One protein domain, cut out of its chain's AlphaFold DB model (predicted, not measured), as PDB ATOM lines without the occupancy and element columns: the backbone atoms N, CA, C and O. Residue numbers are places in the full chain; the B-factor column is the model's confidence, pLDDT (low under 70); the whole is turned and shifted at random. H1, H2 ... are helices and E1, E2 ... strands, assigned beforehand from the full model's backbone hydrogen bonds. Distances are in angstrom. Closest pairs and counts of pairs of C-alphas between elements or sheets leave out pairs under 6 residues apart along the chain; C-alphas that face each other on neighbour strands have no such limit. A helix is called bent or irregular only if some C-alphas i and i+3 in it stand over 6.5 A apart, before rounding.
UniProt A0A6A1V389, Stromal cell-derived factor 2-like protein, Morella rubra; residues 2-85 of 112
ATOM      1  N   ALA A   2     126.531 -29.304 -53.118       60.84
ATOM      2  CA  ALA A   2     125.315 -28.472 -53.252       60.84
ATOM      3  C   ALA A   2     124.416 -28.814 -54.467       60.84
ATOM      4  O   ALA A   2     123.202 -28.661 -54.403       60.84
ATOM      5  N   LEU A   3     125.000 -29.330 -55.556       60.84
ATOM      6  CA  LEU A   3     124.274 -29.661 -56.795       60.84
ATOM      7  C   LEU A   3     123.252 -30.801 -56.625       60.84
ATOM      8  O   LEU A   3     122.217 -30.791 -57.279       60.84
ATOM      9  N   GLY A   4     123.511 -31.747 -55.716       73.56
ATOM     10  CA  GLY A   4     122.562 -32.821 -55.399       73.56
ATOM     11  C   GLY A   4     121.331 -32.316 -54.643       73.56
ATOM     12  O   GLY A   4     120.214 -32.705 -54.964       73.56
ATOM     13  N   PHE A   5     121.521 -31.385 -53.702       70.19
ATOM     14  CA  PHE A   5     120.411 -30.741 -52.994       70.19
ATOM     15  C   PHE A   5     119.550 -29.891 -53.935       70.19
ATOM     16  O   PHE A   5     118.329 -29.917 -53.818       70.19
ATOM     17  N   LEU A   6     120.166 -29.202 -54.903       73.81
ATOM     18  CA  LEU A   6     119.443 -28.437 -55.922       73.81
ATOM     19  C   LEU A   6     118.598 -29.344 -56.832       73.81
ATOM     20  O   LEU A   6     117.454 -29.016 -57.128       73.81
ATOM     21  N   ALA A   7     119.136 -30.497 -57.244       78.94
ATOM     22  CA  ALA A   7     118.414 -31.460 -58.073       78.94
ATOM     23  C   ALA A   7     117.225 -32.088 -57.332       78.94
ATOM     24  O   ALA A   7     116.145 -32.204 -57.902       78.94
ATOM     25  N   ILE A   8     117.397 -32.437 -56.052       75.75
ATOM     26  CA  ILE A   8     116.308 -32.965 -55.217       75.75
ATOM     27  C   ILE A   8     115.246 -31.886 -54.973       75.75
ATOM     28  O   ILE A   8     114.060 -32.177 -55.068       75.75
ATOM     29  N   ALA A   9     115.648 -30.636 -54.724       79.94
ATOM     30  CA  ALA A   9     114.712 -29.526 -54.564       79.94
ATOM     31  C   ALA A   9     113.903 -29.265 -55.843       79.94
ATOM     32  O   ALA A   9     112.694 -29.105 -55.759       79.94
ATOM     33  N   LEU A  10     114.535 -29.293 -57.022       74.31
ATOM     34  CA  LEU A  10     113.845 -29.180 -58.313       74.31
ATOM     35  C   LEU A  10     112.915 -30.364 -58.581       74.31
ATOM     36  O   LEU A  10     111.814 -30.162 -59.075       74.31
ATOM     37  N   PHE A  11     113.329 -31.583 -58.240       74.31
ATOM     38  CA  PHE A  11     112.506 -32.778 -58.419       74.31
ATOM     39  C   PHE A  11     111.281 -32.770 -57.499       74.31
ATOM     40  O   PHE A  11     110.191 -33.129 -57.926       74.31
ATOM     41  N   LEU A  12     111.436 -32.300 -56.258       73.44
ATOM     42  CA  LEU A  12     110.316 -32.095 -55.343       73.44
ATOM     43  C   LEU A  12     109.427 -30.934 -55.794       73.44
ATOM     44  O   LEU A  12     108.215 -31.066 -55.737       73.44
ATOM     45  N   PHE A  13     109.997 -29.834 -56.286       69.50
ATOM     46  CA  PHE A  13     109.235 -28.672 -56.754       69.50
ATOM     47  C   PHE A  13     108.426 -28.978 -58.024       69.50
ATOM     48  O   PHE A  13     107.270 -28.589 -58.119       69.50
ATOM     49  N   LEU A  14     109.007 -29.717 -58.975       65.56
ATOM     50  CA  LEU A  14     108.341 -30.135 -60.215       65.56
ATOM     51  C   LEU A  14     107.419 -31.348 -60.013       65.56
ATOM     52  O   LEU A  14     106.432 -31.489 -60.725       65.56
ATOM     53  N   GLY A  15     107.728 -32.228 -59.056       62.53
ATOM     54  CA  GLY A  15     106.906 -33.394 -58.727       62.53
ATOM     55  C   GLY A  15     105.690 -33.063 -57.858       62.53
ATOM     56  O   GLY A  15     104.646 -33.680 -58.037       62.53
ATOM     57  N   LEU A  16     105.792 -32.076 -56.955       56.72
ATOM     58  CA  LEU A  16     104.673 -31.623 -56.112       56.72
ATOM     59  C   LEU A  16     103.649 -30.759 -56.859       56.72
ATOM     60  O   LEU A  16     102.509 -30.678 -56.412       56.72
ATOM     61  N   ASP A  17     104.016 -30.144 -57.986       54.25
ATOM     62  CA  ASP A  17     103.060 -29.424 -58.842       54.25
ATOM     63  C   ASP A  17     102.164 -30.390 -59.648       54.25
ATOM     64  O   ASP A  17     101.079 -30.027 -60.093       54.25
ATOM     65  N   SER A  18     102.568 -31.661 -59.778       52.88
ATOM     66  CA  SER A  18     101.839 -32.664 -60.565       52.88
ATOM     67  C   SER A  18     100.593 -33.242 -59.873       52.88
ATOM     68  O   SER A  18      99.877 -34.012 -60.513       52.88
ATOM     69  N   ASP A  19     100.314 -32.885 -58.613       54.47
ATOM     70  CA  ASP A  19      99.139 -33.380 -57.868       54.47
ATOM     71  C   ASP A  19      98.049 -32.310 -57.646       54.47
ATOM     72  O   ASP A  19      97.007 -32.584 -57.057       54.47
ATOM     73  N   TYR A  20      98.224 -31.091 -58.171       55.53
ATOM     74  CA  TYR A  20      97.197 -30.042 -58.115       55.53
ATOM     75  C   TYR A  20      96.654 -29.716 -59.496       55.53
ATOM     76  O   TYR A  20      96.932 -28.683 -60.099       55.53
ATOM     77  N   GLY A  21      95.818 -30.619 -59.995       49.16
ATOM     78  CA  GLY A  21      95.194 -30.409 -61.284       49.16
ATOM     79  C   GLY A  21      94.206 -31.477 -61.696       49.16
ATOM     80  O   GLY A  21      94.144 -31.793 -62.879       49.16
ATOM     81  N   TYR A  22      93.340 -31.944 -60.791       52.16
ATOM     82  CA  TYR A  22      91.970 -32.214 -61.232       52.16
ATOM     83  C   TYR A  22      91.368 -30.853 -61.610       52.16
ATOM     84  O   TYR A  22      90.552 -30.276 -60.894       52.16
ATOM     85  N   ALA A  23      91.837 -30.286 -62.725       48.91
ATOM     86  CA  ALA A  23      91.051 -29.362 -63.496       48.91
ATOM     87  C   ALA A  23      89.832 -30.190 -63.878       48.91
ATOM     88  O   ALA A  23      89.838 -30.931 -64.858       48.91
ATOM     89  N   SER A  24      88.810 -30.118 -63.026       52.12
ATOM     90  CA  SER A  24      87.447 -30.370 -63.425       52.12
ATOM     91  C   SER A  24      87.214 -29.361 -64.533       52.12
ATOM     92  O   SER A  24      86.870 -28.202 -64.303       52.12
ATOM     93  N   SER A  25      87.555 -29.765 -65.753       51.72
ATOM     94  CA  SER A  25      87.049 -29.137 -66.942       51.72
ATOM     95  C   SER A  25      85.548 -29.232 -66.771       51.72
ATOM     96  O   SER A  25      84.954 -30.288 -66.983       51.72
ATOM     97  N   ALA A  26      84.933 -28.132 -66.346       54.16
ATOM     98  CA  ALA A  26      83.542 -27.862 -66.629       54.16
ATOM     99  C   ALA A  26      83.442 -27.693 -68.152       54.16
ATOM    100  O   ALA A  26      83.255 -26.602 -68.684       54.16
ATOM    101  N   SER A  27      83.665 -28.789 -68.875       51.34
ATOM    102  CA  SER A  27      83.222 -28.952 -70.237       51.34
ATOM    103  C   SER A  27      81.712 -28.874 -70.148       51.34
ATOM    104  O   SER A  27      81.070 -29.766 -69.591       51.34
ATOM    105  N   ALA A  28      81.154 -27.774 -70.645       50.16
ATOM    106  CA  ALA A  28      79.757 -27.727 -71.023       50.16
ATOM    107  C   ALA A  28      79.559 -28.830 -72.072       50.16
ATOM    108  O   ALA A  28      79.814 -28.629 -73.258       50.16
ATOM    109  N   VAL A  29      79.216 -30.032 -71.603       48.28
ATOM    110  CA  VAL A  29      78.932 -31.180 -72.455       48.28
ATOM    111  C   VAL A  29      77.635 -30.866 -73.176       48.28
ATOM    112  O   VAL A  29      76.544 -30.839 -72.604       48.28
ATOM    113  N   SER A  30      77.798 -30.575 -74.458       47.97
ATOM    114  CA  SER A  30      76.734 -30.563 -75.437       47.97
ATOM    115  C   SER A  30      76.224 -31.995 -75.601       47.97
ATOM    116  O   SER A  30      76.857 -32.786 -76.276       47.97
ATOM    117  N   SER A  31      75.084 -32.313 -74.983       55.00
ATOM    118  CA  SER A  31      74.078 -33.280 -75.463       55.00
ATOM    119  C   SER A  31      74.551 -34.640 -76.032       55.00
ATOM    120  O   SER A  31      73.875 -35.220 -76.883       55.00
ATOM    121  N   GLU A  32      75.640 -35.207 -75.533       56.59
ATOM    122  CA  GLU A  32      76.022 -36.601 -75.755       56.59
ATOM    123  C   GLU A  32      76.374 -37.212 -74.399       56.59
ATOM    124  O   GLU A  32      77.067 -36.594 -73.596       56.59
ATOM    125  N   GLY A  33      75.738 -38.344 -74.088       57.94
ATOM    126  CA  GLY A  33      75.493 -38.824 -72.726       57.94
ATOM    127  C   GLY A  33      76.683 -38.698 -71.775       57.94
ATOM    128  O   GLY A  33      77.722 -39.315 -71.984       57.94
ATOM    129  N   VAL A  34      76.493 -37.925 -70.702       72.94
ATOM    130  CA  VAL A  34      77.441 -37.852 -69.587       72.94
ATOM    131  C   VAL A  34      77.444 -39.202 -68.877       72.94
ATOM    132  O   VAL A  34      76.395 -39.674 -68.433       72.94
ATOM    133  N   GLU A  35      78.616 -39.826 -68.781       78.44
ATOM    134  CA  GLU A  35      78.795 -41.044 -67.997       78.44
ATOM    135  C   GLU A  35      78.572 -40.729 -66.511       78.44
ATOM    136  O   GLU A  35      79.203 -39.836 -65.947       78.44
ATOM    137  N   ILE A  36      77.633 -41.438 -65.879       78.62
ATOM    138  CA  ILE A  36      77.308 -41.263 -64.461       78.62
ATOM    139  C   ILE A  36      78.033 -42.348 -63.671       78.62
ATOM    140  O   ILE A  36      77.682 -43.525 -63.748       78.62
ATOM    141  N   THR A  37      79.021 -41.946 -62.875       83.00
ATOM    142  CA  THR A  37      79.740 -42.836 -61.951       83.00
ATOM    143  C   THR A  37      79.164 -42.718 -60.535       83.00
ATOM    144  O   THR A  37      78.452 -41.767 -60.202       83.00
ATOM    145  N   TYR A  38      79.462 -43.684 -59.674       82.69
ATOM    146  CA  TYR A  38      79.168 -43.595 -58.245       82.69
ATOM    147  C   TYR A  38      79.881 -42.408 -57.594       82.69
ATOM    148  O   TYR A  38      81.016 -42.089 -57.941       82.69
ATOM    149  N   GLY A  39      79.203 -41.755 -56.656       79.00
ATOM    150  CA  GLY A  39      79.645 -40.507 -56.038       79.00
ATOM    151  C   GLY A  39      79.293 -39.255 -56.844       79.00
ATOM    152  O   GLY A  39      79.560 -38.149 -56.381       79.00
ATOM    153  N   THR A  40      78.669 -39.396 -58.018       81.69
ATOM    154  CA  THR A  40      78.192 -38.247 -58.796       81.69
ATOM    155  C   THR A  40      76.993 -37.613 -58.101       81.69
ATOM    156  O   THR A  40      76.060 -38.300 -57.681       81.69
ATOM    157  N   VAL A  41      76.997 -36.285 -58.013       82.94
ATOM    158  CA  VAL A  41      75.850 -35.512 -57.535       82.94
ATOM    159  C   VAL A  41      75.023 -35.061 -58.735       82.94
ATOM    160  O   VAL A  41      75.532 -34.413 -59.647       82.94
ATOM    161  N   LEU A  42      73.743 -35.417 -58.738       86.12
ATOM    162  CA  LEU A  42      72.797 -35.152 -59.814       86.12
ATOM    163  C   LEU A  42      71.722 -34.170 -59.351       86.12
ATOM    164  O   LEU A  42      71.319 -34.163 -58.191       86.12
ATOM    165  N   ASN A  43      71.207 -33.381 -60.289       88.12
ATOM    166  CA  ASN A  43      70.030 -32.549 -60.075       88.12
ATOM    167  C   ASN A  43      69.002 -32.868 -61.169       88.12
ATOM    168  O   ASN A  43      69.216 -32.577 -62.348       88.12
ATOM    169  N   LEU A  44      67.916 -33.531 -60.773       86.06
ATOM    170  CA  LEU A  44      66.928 -34.106 -61.682       86.06
ATOM    171  C   LEU A  44      65.821 -33.092 -61.965       86.06
ATOM    172  O   LEU A  44      65.102 -32.687 -61.055       86.06
ATOM    173  N   MET A  45      65.656 -32.721 -63.233       87.56
ATOM    174  CA  MET A  45      64.626 -31.782 -63.677       87.56
ATOM    175  C   MET A  45      63.587 -32.487 -64.549       87.56
ATOM    176  O   MET A  45      63.920 -33.122 -65.549       87.56
ATOM    177  N   GLN A  46      62.310 -32.318 -64.215       85.75
ATOM    178  CA  GLN A  46      61.205 -32.795 -65.033       85.75
ATOM    179  C   GLN A  46      61.156 -32.035 -66.365       85.75
ATOM    180  O   GLN A  46      61.072 -30.808 -66.397       85.75
ATOM    181  N   GLU A  47      61.135 -32.761 -67.483       86.31
ATOM    182  CA  GLU A  47      61.261 -32.173 -68.821       86.31
ATOM    183  C   GLU A  47      60.149 -31.162 -69.154       86.31
ATOM    184  O   GLU A  47      60.432 -30.098 -69.705       86.31
ATOM    185  N   ARG A  48      58.896 -31.468 -68.791       86.38
ATOM    186  CA  ARG A  48      57.718 -30.659 -69.150       86.38
ATOM    187  C   ARG A  48      57.526 -29.430 -68.262       86.38
ATOM    188  O   ARG A  48      57.245 -28.350 -68.764       86.38
ATOM    189  N   THR A  49      57.610 -29.604 -66.947       86.88
ATOM    190  CA  THR A  49      57.313 -28.552 -65.957       86.88
ATOM    191  C   THR A  49      58.553 -27.762 -65.561       86.88
ATOM    192  O   THR A  49      58.413 -26.669 -65.025       86.88
ATOM    193  N   LYS A  50      59.751 -28.301 -65.829       87.31
ATOM    194  CA  LYS A  50      61.046 -27.775 -65.378       87.31
ATOM    195  C   LYS A  50      61.206 -27.734 -63.854       87.31
ATOM    196  O   LYS A  50      62.078 -27.040 -63.348       87.31
ATOM    197  N   PHE A  51      60.393 -28.500 -63.126       86.50
ATOM    198  CA  PHE A  51      60.505 -28.617 -61.671       86.50
ATOM    199  C   PHE A  51      61.600 -29.621 -61.327       86.50
ATOM    200  O   PHE A  51      61.795 -30.604 -62.048       86.50
ATOM    201  N   ARG A  52      62.307 -29.378 -60.227       86.88
ATOM    202  CA  ARG A  52      63.407 -30.217 -59.754       86.88
ATOM    203  C   ARG A  52      62.944 -31.148 -58.650       86.88
ATOM    204  O   ARG A  52      62.074 -30.789 -57.862       86.88
ATOM    205  N   LEU A  53      63.492 -32.354 -58.620       89.31
ATOM    206  CA  LEU A  53      63.196 -33.315 -57.567       89.31
ATOM    207  C   LEU A  53      63.840 -32.849 -56.258       89.31
ATOM    208  O   LEU A  53      65.055 -32.682 -56.218       89.31
ATOM    209  N   HIS A  54      63.039 -32.659 -55.214       87.12
ATOM    210  CA  HIS A  54      63.435 -32.003 -53.969       87.12
ATOM    211  C   HIS A  54      62.916 -32.774 -52.750       87.12
ATOM    212  O   HIS A  54      61.744 -33.173 -52.730       87.12
ATOM    213  N   SER A  55      63.763 -32.966 -51.735       88.94
ATOM    214  CA  SER A  55      63.367 -33.548 -50.448       88.94
ATOM    215  C   SER A  55      62.954 -32.474 -49.437       88.94
ATOM    216  O   SER A  55      63.616 -31.450 -49.275       88.94
ATOM    217  N   HIS A  56      61.848 -32.705 -48.733       84.12
ATOM    218  CA  HIS A  56      61.397 -31.815 -47.664       84.12
ATOM    219  C   HIS A  56      60.638 -32.563 -46.574       84.12
ATOM    220  O   HIS A  56      60.062 -33.635 -46.796       84.12
ATOM    221  N   ASP A  57      60.601 -31.951 -45.396       82.75
ATOM    222  CA  ASP A  57      59.815 -32.445 -44.278       82.75
ATOM    223  C   ASP A  57      58.324 -32.236 -44.548       82.75
ATOM    224  O   ASP A  57      57.880 -31.151 -44.934       82.75
ATOM    225  N   VAL A  58      57.536 -33.278 -44.299       77.06
ATOM    226  CA  VAL A  58      56.077 -33.197 -44.308       77.06
ATOM    227  C   VAL A  58      55.581 -33.547 -42.913       77.06
ATOM    228  O   VAL A  58      56.000 -34.564 -42.357       77.06
ATOM    229  N   PRO A  59      54.675 -32.743 -42.328       75.56
ATOM    230  CA  PRO A  59      54.080 -33.052 -41.039       75.56
ATOM    231  C   PRO A  59      53.084 -34.205 -41.198       75.56
ATOM    232  O   PRO A  59      51.869 -34.021 -41.273       75.56
ATOM    233  N   TYR A  60      53.602 -35.425 -41.267       69.06
ATOM    234  CA  TYR A  60      52.808 -36.625 -41.079       69.06
ATOM    235  C   TYR A  60      52.494 -36.724 -39.586       69.06
ATOM    236  O   TYR A  60      53.424 -36.793 -38.799       69.06
ATOM    237  N   GLY A  61      51.216 -36.709 -39.188       78.62
ATOM    238  CA  GLY A  61      50.793 -36.712 -37.775       78.62
ATOM    239  C   GLY A  61      51.415 -37.843 -36.936       78.62
ATOM    240  O   GLY A  61      52.513 -37.712 -36.419       78.62
ATOM    241  N   SER A  62      50.731 -38.979 -36.789       76.19
ATOM    242  CA  SER A  62      51.303 -40.176 -36.135       76.19
ATOM    243  C   SER A  62      52.095 -41.066 -37.115       76.19
ATOM    244  O   SER A  62      52.170 -42.277 -36.918       76.19
ATOM    245  N   GLY A  63      52.557 -40.500 -38.237       69.44
ATOM    246  CA  GLY A  63      53.087 -41.239 -39.389       69.44
ATOM    247  C   GLY A  63      54.554 -41.660 -39.251       69.44
ATOM    248  O   GLY A  63      55.118 -41.636 -38.164       69.44
ATOM    249  N   SER A  64      55.187 -42.038 -40.368       71.06
ATOM    250  CA  SER A  64      56.548 -42.603 -40.384       71.06
ATOM    251  C   SER A  64      57.667 -41.620 -40.015       71.06
ATOM    252  O   SER A  64      58.790 -42.056 -39.786       71.06
ATOM    253  N   GLY A  65      57.395 -40.310 -39.976       73.88
ATOM    254  CA  GLY A  65      58.410 -39.277 -39.732       73.88
ATOM    255  C   GLY A  65      59.435 -39.120 -40.863       73.88
ATOM    256  O   GLY A  65      60.455 -38.469 -40.676       73.88
ATOM    257  N   GLN A  66      59.182 -39.730 -42.023       82.38
ATOM    258  CA  GLN A  66      60.079 -39.690 -43.176       82.38
ATOM    259  C   GLN A  66      59.897 -38.413 -43.992       82.38
ATOM    260  O   GLN A  66      58.824 -37.809 -43.995       82.38
ATOM    261  N   GLN A  67      60.941 -38.034 -44.731       80.75
ATOM    262  CA  GLN A  67      60.855 -36.950 -45.701       80.75
ATOM    263  C   GLN A  67      60.071 -37.377 -46.935       80.75
ATOM    264  O   GLN A  67      60.059 -38.546 -47.329       80.75
ATOM    265  N   SER A  68      59.427 -36.402 -47.564       83.44
ATOM    266  CA  SER A  68      58.756 -36.601 -48.839       83.44
ATOM    267  C   SER A  68      59.588 -36.018 -49.975       83.44
ATOM    268  O   SER A  68      60.373 -35.087 -49.780       83.44
ATOM    269  N   VAL A  69      59.394 -36.561 -51.173       86.50
ATOM    270  CA  VAL A  69      60.075 -36.109 -52.385       86.50
ATOM    271  C   VAL A  69      59.036 -35.548 -53.350       86.50
ATOM    272  O   VAL A  69      58.072 -36.231 -53.695       86.50
ATOM    273  N   ALA A  70      59.217 -34.303 -53.783       86.75
ATOM    274  CA  ALA A  70      58.278 -33.612 -54.664       86.75
ATOM    275  C   ALA A  70      58.998 -32.734 -55.697       86.75
ATOM    276  O   ALA A  70      60.202 -32.506 -55.616       86.75
ATOM    277  N   GLY A  71      58.249 -32.245 -56.688       85.56
ATOM    278  CA  GLY A  71      58.751 -31.269 -57.652       85.56
ATOM    279  C   GLY A  71      58.766 -29.860 -57.057       85.56
ATOM    280  O   GLY A  71      57.711 -29.346 -56.686       85.56
ATOM    281  N   PHE A  72      59.932 -29.222 -57.022       86.38
ATOM    282  CA  PHE A  72      60.135 -27.860 -56.537       86.38
ATOM    283  C   PHE A  72      60.563 -26.929 -57.688       86.38
ATOM    284  O   PHE A  72      61.397 -27.317 -58.510       86.38
ATOM    285  N   PRO A  73      59.984 -25.721 -57.813       86.25
ATOM    286  CA  PRO A  73      60.271 -24.825 -58.934       86.25
ATOM    287  C   PRO A  73      61.590 -24.050 -58.797       86.25
ATOM    288  O   PRO A  73      62.062 -23.502 -59.790       86.25
ATOM    289  N   ASN A  74      62.173 -23.960 -57.595       85.25
ATOM    290  CA  ASN A  74      63.426 -23.234 -57.404       85.25
ATOM    291  C   ASN A  74      64.616 -24.041 -57.942       85.25
ATOM    292  O   ASN A  74      64.649 -25.266 -57.842       85.25
ATOM    293  N   VAL A  75      65.591 -23.341 -58.510       75.88
ATOM    294  CA  VAL A  75      66.732 -23.948 -59.200       75.88
ATOM    295  C   VAL A  75      67.912 -24.202 -58.261       75.88
ATOM    296  O   VAL A  75      68.599 -25.209 -58.433       75.88
ATOM    297  N   ASP A  76      68.079 -23.352 -57.247       82.38
ATOM    298  CA  ASP A  76      69.272 -23.296 -56.394       82.38
ATOM    299  C   ASP A  76      68.958 -23.712 -54.956       82.38
ATOM    300  O   ASP A  76      69.196 -22.981 -53.995       82.38
ATOM    301  N   ASP A  77      68.359 -24.889 -54.817       84.94
ATOM    302  CA  ASP A  77      68.011 -25.449 -53.522       84.94
ATOM    303  C   ASP A  77      68.865 -26.686 -53.203       84.94
ATOM    304  O   ASP A  77      68.987 -27.608 -54.015       84.94
ATOM    305  N   ALA A  78      69.450 -26.696 -52.002       86.06
ATOM    306  CA  ALA A  78      70.379 -27.734 -51.564       86.06
ATOM    307  C   ALA A  78      69.727 -29.125 -51.479       86.06
ATOM    308  O   ALA A  78      70.386 -30.133 -51.724       86.06
ATOM    309  N   ASN A  79      68.426 -29.190 -51.210       86.69
ATOM    310  CA  ASN A  79      67.682 -30.439 -51.094       86.69
ATOM    311  C   ASN A  79      67.247 -30.985 -52.465       86.69
ATOM    312  O   ASN A  79      66.542 -31.990 -52.548       86.69
ATOM    313  N   SER A  80      67.640 -30.315 -53.553       85.69
ATOM    314  CA  SER A  80      67.410 -30.781 -54.924       85.69
ATOM    315  C   SER A  80      68.584 -31.593 -55.492       85.69
ATOM    316  O   SER A  80      68.522 -32.055 -56.635       85.69
ATOM    317  N   TYR A  81      69.664 -31.753 -54.721       87.50
ATOM    318  CA  TYR A  81      70.842 -32.530 -55.103       87.50
ATOM    319  C   TYR A  81      70.764 -33.965 -54.577       87.50
ATOM    320  O   TYR A  81      70.465 -34.200 -53.412       87.50
ATOM    321  N   TRP A  82      71.093 -34.921 -55.445       83.94
ATOM    322  CA  TRP A  82      71.009 -36.355 -55.174       83.94
ATOM    323  C   TRP A  82      72.365 -37.010 -55.400       83.94
ATOM    324  O   TRP A  82      72.965 -36.835 -56.458       83.94
ATOM    325  N   ASN A  83      72.852 -37.784 -54.435       82.50
ATOM    326  CA  ASN A  83      74.098 -38.533 -54.551       82.50
ATOM    327  C   ASN A  83      73.853 -39.928 -55.145       82.50
ATOM    328  O   ASN A  83      73.022 -40.696 -54.662       82.50
ATOM    329  N   THR A  84      74.616 -40.301 -56.170       81.38
ATOM    330  CA  THR A  84      74.633 -41.687 -56.644       81.38
ATOM    331  C   THR A  84      75.507 -42.522 -55.717       81.38
ATOM    332  O   THR A  84      76.701 -42.279 -55.571       81.38
ATOM    333  N   VAL A  85      74.930 -43.531 -55.073       78.44
ATOM    334  CA  VAL A  85      75.671 -44.453 -54.204       78.44
ATOM    335  C   VAL A  85      75.589 -45.876 -54.737       78.44
ATOM    336  O   VAL A  85      74.596 -46.278 -55.343       78.44
TER     337      VAL A  85
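What this domain is: This is residues 2 to 85 of the 112 residues of the protein "Stromal cell-derived factor 2-like protein" of Morella rubra (UniProt A0A6A1V389). A lone helix, H1, and the thin unnamed stretch after it stick out as one long arm, residues 2 to 35, from a small, loosely built body of strands. The body is made of two strand pairs, the hairpin of E2 and E3 and the short pair of E1 and E4, with a long loop running out between E2 and E3. The printed part has 84 residues with one named helix and four named strands, in the order H1, E1, E2, E3, E4; the two sheets, E1 - E4 and E2 - E3, are each antiparallel. The class is mixed, helices and strands, though under half of the residues are in named elements. The whole is extended, with a radius of gyration of the C-alphas of 23.1 A and spans of 76 by 37 by 21 A, the arm making much of the length.

Where its parts are: H1 holds residues 2 to 19, from C-alpha 2 at (125.315, -28.472, -53.252) to C-alpha 19 at (99.139, -33.380, -57.868), 27.0 A. It is neither bent nor irregular, but only just: C-alphas 16 and 19 are 6.1 A apart. E1 is residues 41 to 43. E2 is residues 52 to 56, 12.4 A long, and E3 is residues 68 to 72, 11.7 A long. E4 is residues 81 to 83 and ends at C-alpha 83 at (74.098, -38.533, -54.551).

How they stand to each other: H1 is apart from E2, E3 and E4. In its backbone 11 of 14 O i to N i+4 pairs are within hydrogen-bond range. E1 and E4 are antiparallel neighbours at 143 degrees, with N 42 and O 82 at 2.8 A. The C-alphas of Asn 43 and Arg 52, the closest of E1 and E2, are 7.0 A apart. E2 and E3 form a hairpin, antiparallel at 140 degrees, with N 54 and O 70 at 2.9 A and N 72 and O 52 at 2.8 A. The C-alphas of His 54 and Tyr 81, the closest of E2 and E4, are 7.5 A apart. E3 is apart from E1 and from E4.

The domain as a whole: The two C-alphas farthest apart, those of Ala 2 and Ser 62, are 76.9 A apart. Without residues 2 to 35, which stand free, the body has 50 residues and spans 38 by 27 by 17 A. The links H1 to E1, 21 residues, and E2 to E3, 11 residues, are long. The printed part has no cut. Its mean pLDDT is 74.3, and 25 residues are under 70: residues 2 to 3, 13 to 33, 60 and 63.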